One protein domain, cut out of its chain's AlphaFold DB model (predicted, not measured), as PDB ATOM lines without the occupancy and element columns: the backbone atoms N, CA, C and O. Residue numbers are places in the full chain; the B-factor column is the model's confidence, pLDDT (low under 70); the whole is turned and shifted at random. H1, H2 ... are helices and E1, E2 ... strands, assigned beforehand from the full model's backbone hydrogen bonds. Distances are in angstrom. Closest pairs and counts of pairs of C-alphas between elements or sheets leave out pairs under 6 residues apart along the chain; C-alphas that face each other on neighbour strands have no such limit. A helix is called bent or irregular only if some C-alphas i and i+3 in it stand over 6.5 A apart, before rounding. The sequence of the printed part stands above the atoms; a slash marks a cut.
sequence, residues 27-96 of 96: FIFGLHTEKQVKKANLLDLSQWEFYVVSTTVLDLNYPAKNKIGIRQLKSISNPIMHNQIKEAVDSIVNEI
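This is residues 27 to 96 of the 96 residues of an uncharacterized protein of Flavobacteriales bacterium (UniProt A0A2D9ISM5). A two-stranded antiparallel hairpin, E1 and E2, forms the spine of this domain, with the short helix H2 loosely over one face and the longer helix H3 over the other, running alongside E2 in the same direction. A long loop, residues 33 to 47, makes one end of the hairpin, and H1 follows straight from E2 at the other end. The printed part has 70 residues with two named strands and three named helices in the order E1, E2, H1, H2, H3; the class is mixed, helices and strands. The whole is only just loose, close to compact, with a radius of gyration of the C-alphas of 13.5 A and spans of 40 by 27 by 16 A.

E1, residues 27 to 32, and E2, residues 48 to 54, are antiparallel neighbours in a hairpin, with 161 degrees between their directions. C-alphas 28 and 52 face each other at 4.6 A. N 29 and O 51, at 2.8 A, and N 49 and O 31, at 2.9 A, are within hydrogen-bond range. H1, residues 55 to 61, comes closest to E1 with the C-alphas of Phe 27 and Thr 55, 7.2 A apart. H2, residues 70 to 76, is close to H1 but not clearly touching it; their closest C-alphas, those of Val 57 and Ile 76, are 8.0 A apart, and their lines are about perpendicular at 82 degrees. The closest C-alphas of E2 and H2 are those of Tyr 51 and Leu 73, at 7.4 A. H3, residues 82 to 94, comes closest to E2 with the C-alphas of Phe 50 and His 82, 6.7 A apart. H3 is apart from H1 and from H2. In H1 and H2 every O i to N i+4 pair is within hydrogen-bond range; in H3, 7 of 9 are.

E1 begins at C-alpha 27, (-5.165, 25.804, -72.741), and is 16.3 A long. E2 measures 19.7 A and ends at C-alpha 54, (-2.489, 27.956, -67.593). H1 is 9.8 A long and H2 10.1 A. H3 measures 19.5 A and ends at C-alpha 94, (8.823, 23.765, -65.901); it is only just irregular, with C-alphas 83 and 86 at 6.9 A.

The two C-alphas farthest apart are those of Lys 38 and Ile 96, at 42.7 A. The printed part has no cut. The link from E1 to E2, 15 residues, is long; those from E2 to H1 and from H2 to H3 are tight, and that from H1 to H2 is short. The mean pLDDT of the printed part is 82.9, and residues 63 to 67 and 95 to 96 are under 70.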
ATOM      1  N   PHE A  27      -4.314  25.544 -71.585       85.75
ATOM      2  CA  PHE A  27      -5.165  25.804 -72.741       85.75
ATOM      3  C   PHE A  27      -4.401  26.573 -73.816       85.75
ATOM      4  O   PHE A  27      -3.781  27.598 -73.536       85.75
ATOM      5  N   ILE A  28      -4.515  26.107 -75.062       88.88
ATOM      6  CA  ILE A  28      -3.975  26.782 -76.245       88.88
ATOM      7  C   ILE A  28      -5.152  27.266 -77.090       88.88
ATOM      8  O   ILE A  28      -5.930  26.467 -77.613       88.88
ATOM      9  N   PHE A  29      -5.299  28.578 -77.220       89.56
ATOM     10  CA  PHE A  29      -6.323  29.196 -78.056       89.56
ATOM     11  C   PHE A  29      -5.705  29.644 -79.379       89.56
ATOM     12  O   PHE A  29      -4.760  30.426 -79.373       89.56
ATOM     13  N   GLY A  30      -6.259  29.186 -80.501       90.31
ATOM     14  CA  GLY A  30      -5.903  29.670 -81.836       90.31
ATOM     15  C   GLY A  30      -6.885  30.735 -82.317       90.31
ATOM     16  O   GLY A  30      -8.094  30.498 -82.357       90.31
ATOM     17  N   LEU A  31      -6.371  31.905 -82.688       89.31
ATOM     18  CA  LEU A  31      -7.119  32.992 -83.301       89.31
ATOM     19  C   LEU A  31      -6.641  33.190 -84.738       89.31
ATOM     20  O   LEU A  31      -5.512  33.608 -84.980       89.31
ATOM     21  N   HIS A  32      -7.537  32.952 -85.688       88.75
ATOM     22  CA  HIS A  32      -7.298  33.307 -87.078       88.75
ATOM     23  C   HIS A  32      -7.493  34.816 -87.266       88.75
ATOM     24  O   HIS A  32      -8.562  35.356 -86.960       88.75
ATOM     25  N   THR A  33      -6.457  35.504 -87.734       85.62
ATOM     26  CA  THR A  33      -6.435  36.974 -87.814       85.62
ATOM     27  C   THR A  33      -7.010  37.514 -89.118       85.62
ATOM     28  O   THR A  33      -7.588  38.606 -89.129       85.62
ATOM     29  N   GLU A  34      -6.902  36.749 -90.207       85.00
ATOM     30  CA  GLU A  34      -7.368  37.171 -91.524       85.00
ATOM     31  C   GLU A  34      -8.904  37.151 -91.584       85.00
ATOM     32  O   GLU A  34      -9.561  36.155 -91.262       85.00
ATOM     33  N   LYS A  35      -9.479  38.294 -91.973       81.25
ATOM     34  CA  LYS A  35     -10.930  38.533 -92.033       81.25
ATOM     35  C   LYS A  35     -11.471  38.391 -93.450       81.25
ATOM     36  O   LYS A  35     -12.674  38.209 -93.634       81.25
ATOM     37  N   GLN A  36     -10.610  38.516 -94.459       81.69
ATOM     38  CA  GLN A  36     -11.014  38.390 -95.848       81.69
ATOM     39  C   GLN A  36     -11.035  36.923 -96.262       81.69
ATOM     40  O   GLN A  36      -9.995  36.310 -96.468       81.69
ATOM     41  N   VAL A  37     -12.233  36.386 -96.495       75.81
ATOM     42  CA  VAL A  37     -12.452  34.981 -96.893       75.81
ATOM     43  C   VAL A  37     -11.635  34.573 -98.128       75.81
ATOM     44  O   VAL A  37     -11.210  33.433 -98.233       75.81
ATOM     45  N   LYS A  38     -11.370  35.507 -99.053       79.88
ATOM     46  CA  LYS A  38     -10.587  35.236-100.273       79.88
ATOM     47  C   LYS A  38      -9.079  35.084-100.036       79.88
ATOM     48  O   LYS A  38      -8.403  34.520-100.886       79.88
ATOM     49  N   LYS A  39      -8.556  35.635 -98.937       78.06
ATOM     50  CA  LYS A  39      -7.132  35.577 -98.557       78.06
ATOM     51  C   LYS A  39      -6.882  34.680 -97.345       78.06
ATOM     52  O   LYS A  39      -5.736  34.325 -97.086       78.06
ATOM     53  N   ALA A  40      -7.949  34.327 -96.630       78.69
ATOM     54  CA  ALA A  40      -7.928  33.418 -95.504       78.69
ATOM     55  C   ALA A  40      -7.473  32.038 -95.977       78.69
ATOM     56  O   ALA A  40      -8.203  31.329 -96.672       78.69
ATOM     57  N   ASN A  41      -6.260  31.671 -95.591       81.00
ATOM     58  CA  ASN A  41      -5.730  30.343 -95.798       81.00
ATOM     59  C   ASN A  41      -5.554  29.691 -94.431       81.00
ATOM     60  O   ASN A  41      -4.603  29.972 -93.712       81.00
ATOM     61  N   LEU A  42      -6.464  28.779 -94.091       80.94
ATOM     62  CA  LEU A  42      -6.437  28.080 -92.804       80.94
ATOM     63  C   LEU A  42      -5.152  27.265 -92.596       80.94
ATOM     64  O   LEU A  42      -4.800  26.987 -91.453       80.94
ATOM     65  N   LEU A  43      -4.460  26.897 -93.680       83.56
ATOM     66  CA  LEU A  43      -3.192  26.168 -93.642       83.56
ATOM     67  C   LEU A  43      -1.980  27.087 -93.444       83.56
ATOM     68  O   LEU A  43      -0.894  26.606 -93.128       83.56
ATOM     69  N   ASP A  44      -2.144  28.397 -93.635       83.69
ATOM     70  CA  ASP A  44      -1.071  29.366 -93.458       83.69
ATOM     71  C   ASP A  44      -0.945  29.749 -91.981       83.69
ATOM     72  O   ASP A  44      -1.663  30.605 -91.467       83.69
ATOM     73  N   LEU A  45       0.006  29.111 -91.297       84.44
ATOM     74  CA  LEU A  45       0.297  29.328 -89.878       84.44
ATOM     75  C   LEU A  45       0.700  30.772 -89.548       84.44
ATOM     76  O   LEU A  45       0.609  31.162 -88.387       84.44
ATOM     77  N   SER A  46       1.113  31.577 -90.535       84.56
ATOM     78  CA  SER A  46       1.405  32.999 -90.320       84.56
ATOM     79  C   SER A  46       0.146  33.828 -90.040       84.56
ATOM     80  O   SER A  46       0.231  34.877 -89.404       84.56
ATOM     81  N   GLN A  47      -1.031  33.340 -90.453       87.25
ATOM     82  CA  GLN A  47      -2.325  33.988 -90.221       87.25
ATOM     83  C   GLN A  47      -2.929  33.637 -88.849       87.25
ATOM     84  O   GLN A  47      -3.988  34.165 -88.483       87.25
ATOM     85  N   TRP A  48      -2.266  32.769 -88.080       90.19
ATOM     86  CA  TRP A  48      -2.715  32.310 -86.772       90.19
ATOM     87  C   TRP A  48      -1.922  32.957 -85.640       90.19
ATOM     88  O   TRP A  48      -0.698  32.874 -85.572       90.19
ATOM     89  N   GLU A  49      -2.653  33.535 -84.693       91.50
ATOM     90  CA  GLU A  49      -2.136  33.907 -83.383       91.50
ATOM     91  C   GLU A  49      -2.526  32.830 -82.376       91.50
ATOM     92  O   GLU A  49      -3.701  32.475 -82.262       91.50
ATOM     93  N   PHE A  50      -1.561  32.338 -81.611       91.44
ATOM     94  CA  PHE A  50      -1.813  31.394 -80.533       91.44
ATOM     95  C   PHE A  50      -1.678  32.083 -79.182       91.44
ATOM     96  O   PHE A  50      -0.869  32.986 -79.005       91.44
ATOM     97  N   TYR A  51      -2.479  31.650 -78.219       90.31
ATOM     98  CA  TYR A  51      -2.444  32.144 -76.852       90.31
ATOM     99  C   TYR A  51      -2.386  30.944 -75.924       90.31
ATOM    100  O   TYR A  51      -3.300  30.117 -75.919       90.31
ATOM    101  N   VAL A  52      -1.309  30.853 -75.156       89.12
ATOM    102  CA  VAL A  52      -1.088  29.775 -74.197       89.12
ATOM    103  C   VAL A  52      -1.405  30.309 -72.809       89.12
ATOM    104  O   VAL A  52      -0.877  31.344 -72.408       89.12
ATOM    105  N   VAL A  53      -2.304  29.638 -72.091       86.38
ATOM    106  CA  VAL A  53      -2.738  30.070 -70.758       86.38
ATOM    107  C   VAL A  53      -2.879  28.865 -69.838       86.38
ATOM    108  O   VAL A  53      -3.543  27.889 -70.189       86.38
ATOM    109  N   SER A  54      -2.301  28.953 -68.643       85.44
ATOM    110  CA  SER A  54      -2.489  27.956 -67.593       85.44
ATOM    111  C   SER A  54      -3.863  28.079 -66.931       85.44
ATOM    112  O   SER A  54      -4.478  29.151 -66.854       85.44
ATOM    113  N   THR A  55      -4.353  26.962 -66.412       81.50
ATOM    114  CA  THR A  55      -5.625  26.912 -65.688       81.50
ATOM    115  C   THR A  55      -5.590  27.726 -64.403       81.50
ATOM    116  O   THR A  55      -6.576  28.390 -64.095       81.50
ATOM    117  N   THR A  56      -4.438  27.804 -63.729       79.69
ATOM    118  CA  THR A  56      -4.243  28.652 -62.542       79.69
ATOM    119  C   THR A  56      -4.554  30.119 -62.840       79.69
ATOM    120  O   THR A  56      -5.361  30.743 -62.151       79.69
ATOM    121  N   VAL A  57      -4.010  30.660 -63.931       80.69
ATOM    122  CA  VAL A  57      -4.251  32.047 -64.354       80.69
ATOM    123  C   VAL A  57      -5.715  32.263 -64.741       80.69
ATOM    124  O   VAL A  57      -6.303  33.314 -64.461       80.69
ATOM    125  N   LEU A  58      -6.331  31.271 -65.380       80.00
ATOM    126  CA  LEU A  58      -7.724  31.358 -65.787       80.00
ATOM    127  C   LEU A  58      -8.704  31.271 -64.612       80.00
ATOM    128  O   LEU A  58      -9.749  31.922 -64.662       80.00
ATOM    129  N   ASP A  59      -8.398  30.488 -63.586       77.19
ATOM    130  CA  ASP A  59      -9.249  30.336 -62.409       77.19
ATOM    131  C   ASP A  59      -9.088  31.509 -61.440       77.19
ATOM    132  O   ASP A  59     -10.086  31.958 -60.880       77.19
ATOM    133  N   LEU A  60      -7.890  32.102 -61.348       78.06
ATOM    134  CA  LEU A  60      -7.667  33.360 -60.625       78.06
ATOM    135  C   LEU A  60      -8.463  34.522 -61.240       78.06
ATOM    136  O   LEU A  60      -9.145  35.262 -60.533       78.06
ATOM    137  N   ASN A  61      -8.412  34.678 -62.566       77.25
ATOM    138  CA  ASN A  61      -9.047  35.813 -63.242       77.25
ATOM    139  C   ASN A  61     -10.531  35.576 -63.583       77.25
ATOM    140  O   ASN A  61     -11.324  36.518 -63.644       77.25
ATOM    141  N   TYR A  62     -10.927  34.325 -63.844       75.25
ATOM    142  CA  TYR A  62     -12.251  33.968 -64.371       75.25
ATOM    143  C   TYR A  62     -12.832  32.675 -63.764       75.25
ATOM    144  O   TYR A  62     -13.273  31.795 -64.514       75.25
ATOM    145  N   PRO A  63     -12.993  32.587 -62.431       67.69
ATOM    146  CA  PRO A  63     -13.423  31.358 -61.744       67.69
ATOM    147  C   PRO A  63     -14.831  30.885 -62.151       67.69
ATOM    148  O   PRO A  63     -15.201  29.714 -62.057       67.69
ATOM    149  N   ALA A  64     -15.677  31.804 -62.627       64.31
ATOM    150  CA  ALA A  64     -17.078  31.522 -62.916       64.31
ATOM    151  C   ALA A  64     -17.415  31.372 -64.411       64.31
ATOM    152  O   ALA A  64     -18.581  31.069 -64.722       64.31
ATOM    153  N   LYS A  65     -16.471  31.580 -65.337       66.75
ATOM    154  CA  LYS A  65     -16.758  31.682 -66.779       66.75
ATOM    155  C   LYS A  65     -16.095  30.552 -67.570       66.75
ATOM    156  O   LYS A  65     -14.887  30.415 -67.577       66.75
ATOM    157  N   ASN A  66     -16.909  29.806 -68.322       67.31
ATOM    158  CA  ASN A  66     -16.439  28.758 -69.245       67.31
ATOM    159  C   ASN A  66     -16.062  29.321 -70.631       67.31
ATOM    160  O   ASN A  66     -15.768  28.565 -71.549       67.31
ATOM    161  N   LYS A  67     -16.189  30.637 -70.822       69.62
ATOM    162  CA  LYS A  67     -15.898  31.332 -72.074       69.62
ATOM    163  C   LYS A  67     -15.027  32.529 -71.744       69.62
ATOM    164  O   LYS A  67     -15.372  33.287 -70.835       69.62
ATOM    165  N   ILE A  68     -13.951  32.696 -72.497       81.25
ATOM    166  CA  ILE A  68     -13.082  33.864 -72.431       81.25
ATOM    167  C   ILE A  68     -13.200  34.616 -73.754       81.25
ATOM    168  O   ILE A  68     -13.169  34.012 -74.826       81.25
ATOM    169  N   GLY A  69     -13.445  35.923 -73.690       83.62
ATOM    170  CA  GLY A  69     -13.467  36.753 -74.893       83.62
ATOM    171  C   GLY A  69     -12.048  37.058 -75.370       83.62
ATOM    172  O   GLY A  69     -11.141  37.173 -74.550       83.62
ATOM    173  N   ILE A  70     -11.865  37.294 -76.673       83.62
ATOM    174  CA  ILE A  70     -10.554  37.628 -77.271       83.62
ATOM    175  C   ILE A  70      -9.891  38.814 -76.554       83.62
ATOM    176  O   ILE A  70      -8.700  38.785 -76.274       83.62
ATOM    177  N   ARG A  71     -10.663  39.846 -76.186       84.75
ATOM    178  CA  ARG A  71     -10.137  41.016 -75.461       84.75
ATOM    179  C   ARG A  71      -9.573  40.659 -74.081       84.75
ATOM    180  O   ARG A  71      -8.592  41.253 -73.661       84.75
ATOM    181  N   GLN A  72     -10.195  39.704 -73.393       84.50
ATOM    182  CA  GLN A  72      -9.740  39.232 -72.084       84.50
ATOM    183  C   GLN A  72      -8.522  38.318 -72.229       84.50
ATOM    184  O   GLN A  72      -7.585  38.405 -71.445       84.50
ATOM    185  N   LEU A  73      -8.506  37.486 -73.268       85.62
ATOM    186  CA  LEU A  73      -7.364  36.640 -73.595       85.62
ATOM    187  C   LEU A  73      -6.113  37.484 -73.892       85.62
ATOM    188  O   LEU A  73      -5.061  37.246 -73.305       85.62
ATOM    189  N   LYS A  74      -6.271  38.552 -74.686       85.62
ATOM    190  CA  LYS A  74      -5.216  39.537 -74.982       85.62
ATOM    191  C   LYS A  74      -4.719  40.317 -73.759       85.62
ATOM    192  O   LYS A  74      -3.626  40.859 -73.812       85.62
ATOM    193  N   SER A  75      -5.506  40.415 -72.680       85.81
ATOM    194  CA  SER A  75      -5.060  41.075 -71.440       85.81
ATOM    195  C   SER A  75      -4.259  40.167 -70.508       85.81
ATOM    196  O   SER A  75      -3.597  40.667 -69.611       85.81
ATOM    197  N   ILE A  76      -4.359  38.850 -70.691       84.75
ATOM    198  CA  ILE A  76      -3.723  37.854 -69.817       84.75
ATOM    199  C   ILE A  76      -2.483  37.254 -70.476       84.75
ATOM    200  O   ILE A  76      -1.528  36.910 -69.795       84.75
ATOM    201  N   SER A  77      -2.529  37.088 -71.795       85.69
ATOM    202  CA  SER A  77      -1.494  36.411 -72.567       85.69
ATOM    203  C   SER A  77      -1.215  37.173 -73.850       85.69
ATOM    204  O   SER A  77      -2.137  37.681 -74.501       85.69
ATOM    205  N   ASN A  78       0.056  37.215 -74.223       87.69
ATOM    206  CA  ASN A  78       0.492  37.776 -75.487       87.69
ATOM    207  C   ASN A  78       0.284  36.755 -76.617       87.69
ATOM    208  O   ASN A  78       0.453  35.555 -76.387       87.69
ATOM    209  N   PRO A  79      -0.079  37.213 -77.828       89.69
ATOM    210  CA  PRO A  79      -0.111  36.341 -78.991       89.69
ATOM    211  C   PRO A  79       1.299  35.842 -79.296       89.69
ATOM    212  O   PRO A  79       2.245  36.630 -79.350       89.69
ATOM    213  N   ILE A  80       1.415  34.543 -79.531       90.69
ATOM    214  CA  ILE A  80       2.639  33.887 -79.980       90.69
ATOM    215  C   ILE A  80       2.405  33.218 -81.332       90.69
ATOM    216  O   ILE A  80       1.276  32.857 -81.686       90.69
ATOM    217  N   MET A  81       3.480  33.038 -82.097       88.38
ATOM    218  CA  MET A  81       3.424  32.271 -83.339       88.38
ATOM    219  C   MET A  81       3.479  30.768 -83.059       88.38
ATOM    220  O   MET A  81       3.951  30.335 -82.009       88.38
ATOM    221  N   HIS A  82       3.069  29.961 -84.041       86.44
ATOM    222  CA  HIS A  82       3.117  28.496 -83.966       86.44
ATOM    223  C   HIS A  82       4.466  27.957 -83.450       86.44
ATOM    224  O   HIS A  82       4.504  27.092 -82.577       86.44
ATOM    225  N   ASN A  83       5.577  28.505 -83.945       88.75
ATOM    226  CA  ASN A  83       6.918  28.020 -83.608       88.75
ATOM    227  C   ASN A  83       7.286  28.230 -82.131       88.75
ATOM    228  O   ASN A  83       8.145  27.527 -81.615       88.75
ATOM    229  N   GLN A  84       6.618  29.162 -81.453       88.81
ATOM    230  CA  GLN A  84       6.877  29.514 -80.057       88.81
ATOM    231  C   GLN A  84       5.967  28.759 -79.082       88.81
ATOM    232  O   GLN A  84       6.151  28.860 -77.873       88.81
ATOM    233  N   ILE A  85       4.989  27.985 -79.579       88.69
ATOM    234  CA  ILE A  85       4.061  27.233 -78.722       88.69
ATOM    235  C   ILE A  85       4.833  26.278 -77.818       88.69
ATOM    236  O   ILE A  85       4.560  26.222 -76.623       88.69
ATOM    237  N   LYS A  86       5.808  25.550 -78.374       88.94
ATOM    238  CA  LYS A  86       6.598  24.584 -77.607       88.94
ATOM    239  C   LYS A  86       7.352  25.264 -76.464       88.94
ATOM    240  O   LYS A  86       7.263  24.805 -75.337       88.94
ATOM    241  N   GLU A  87       8.034  26.372 -76.743       89.12
ATOM    242  CA  GLU A  87       8.782  27.131 -75.731       89.12
ATOM    243  C   GLU A  87       7.863  27.696 -74.642       89.12
ATOM    244  O   GLU A  87       8.180  27.612 -73.456       89.12
ATOM    245  N   ALA A  88       6.703  28.232 -75.029       87.62
ATOM    246  CA  ALA A  88       5.724  28.767 -74.089       87.62
ATOM    247  C   ALA A  88       5.131  27.672 -73.189       87.62
ATOM    248  O   ALA A  88       4.961  27.883 -71.990       87.62
ATOM    249  N   VAL A  89       4.834  26.498 -73.754       87.44
ATOM    250  CA  VAL A  89       4.350  25.343 -72.990       87.44
ATOM    251  C   VAL A  89       5.442  24.811 -72.067       87.44
ATOM    252  O   VAL A  89       5.173  24.642 -70.884       87.44
ATOM    253  N   ASP A  90       6.663  24.610 -72.568       88.62
ATOM    254  CA  ASP A  90       7.793  24.122 -71.767       88.62
ATOM    255  C   ASP A  90       8.091  25.073 -70.593       88.62
ATOM    256  O   ASP A  90       8.351  24.616 -69.485       88.62
ATOM    257  N   SER A  91       7.988  26.391 -70.802       86.75
ATOM    258  CA  SER A  91       8.173  27.387 -69.736       86.75
ATOM    259  C   SER A  91       7.120  27.256 -68.633       86.75
ATOM    260  O   SER A  91       7.462  27.292 -67.459       86.75
ATOM    261  N   ILE A  92       5.849  27.053 -69.000       83.81
ATOM    262  CA  ILE A  92       4.760  26.887 -68.028       83.81
ATOM    263  C   ILE A  92       4.868  25.542 -67.308       83.81
ATOM    264  O   ILE A  92       4.630  25.474 -66.110       83.81
ATOM    265  N   VAL A  93       5.218  24.471 -68.023       83.25
ATOM    266  CA  VAL A  93       5.349  23.130 -67.437       83.25
ATOM    267  C   VAL A  93       6.539  23.058 -66.482       83.25
ATOM    268  O   VAL A  93       6.423  22.418 -65.447       83.25
ATOM    269  N   ASN A  94       7.652  23.731 -66.784       78.25
ATOM    270  CA  ASN A  94       8.823  23.765 -65.901       78.25
ATOM    271  C   ASN A  94       8.624  24.625 -64.635       78.25
ATOM    272  O   ASN A  94       9.429  24.520 -63.714       78.25
ATOM    273  N   GLU A  95       7.604  25.488 -64.593       64.69
ATOM    274  CA  GLU A  95       7.248  26.297 -63.414       64.69
ATOM    275  C   GLU A  95       6.246  25.606 -62.467       64.69
ATOM    276  O   GLU A  95       6.005  26.120 -61.371       64.69
ATOM    277  N   ILE A  96       5.660  24.472 -62.873       56.34
ATOM    278  CA  ILE A  96       4.704  23.665 -62.087       56.34
ATOM    279  C   ILE A  96       5.446  22.548 -61.348       56.34
ATOM    280  O   ILE A  96       5.130  22.345 -60.154       56.34
TER     281      ILE A  96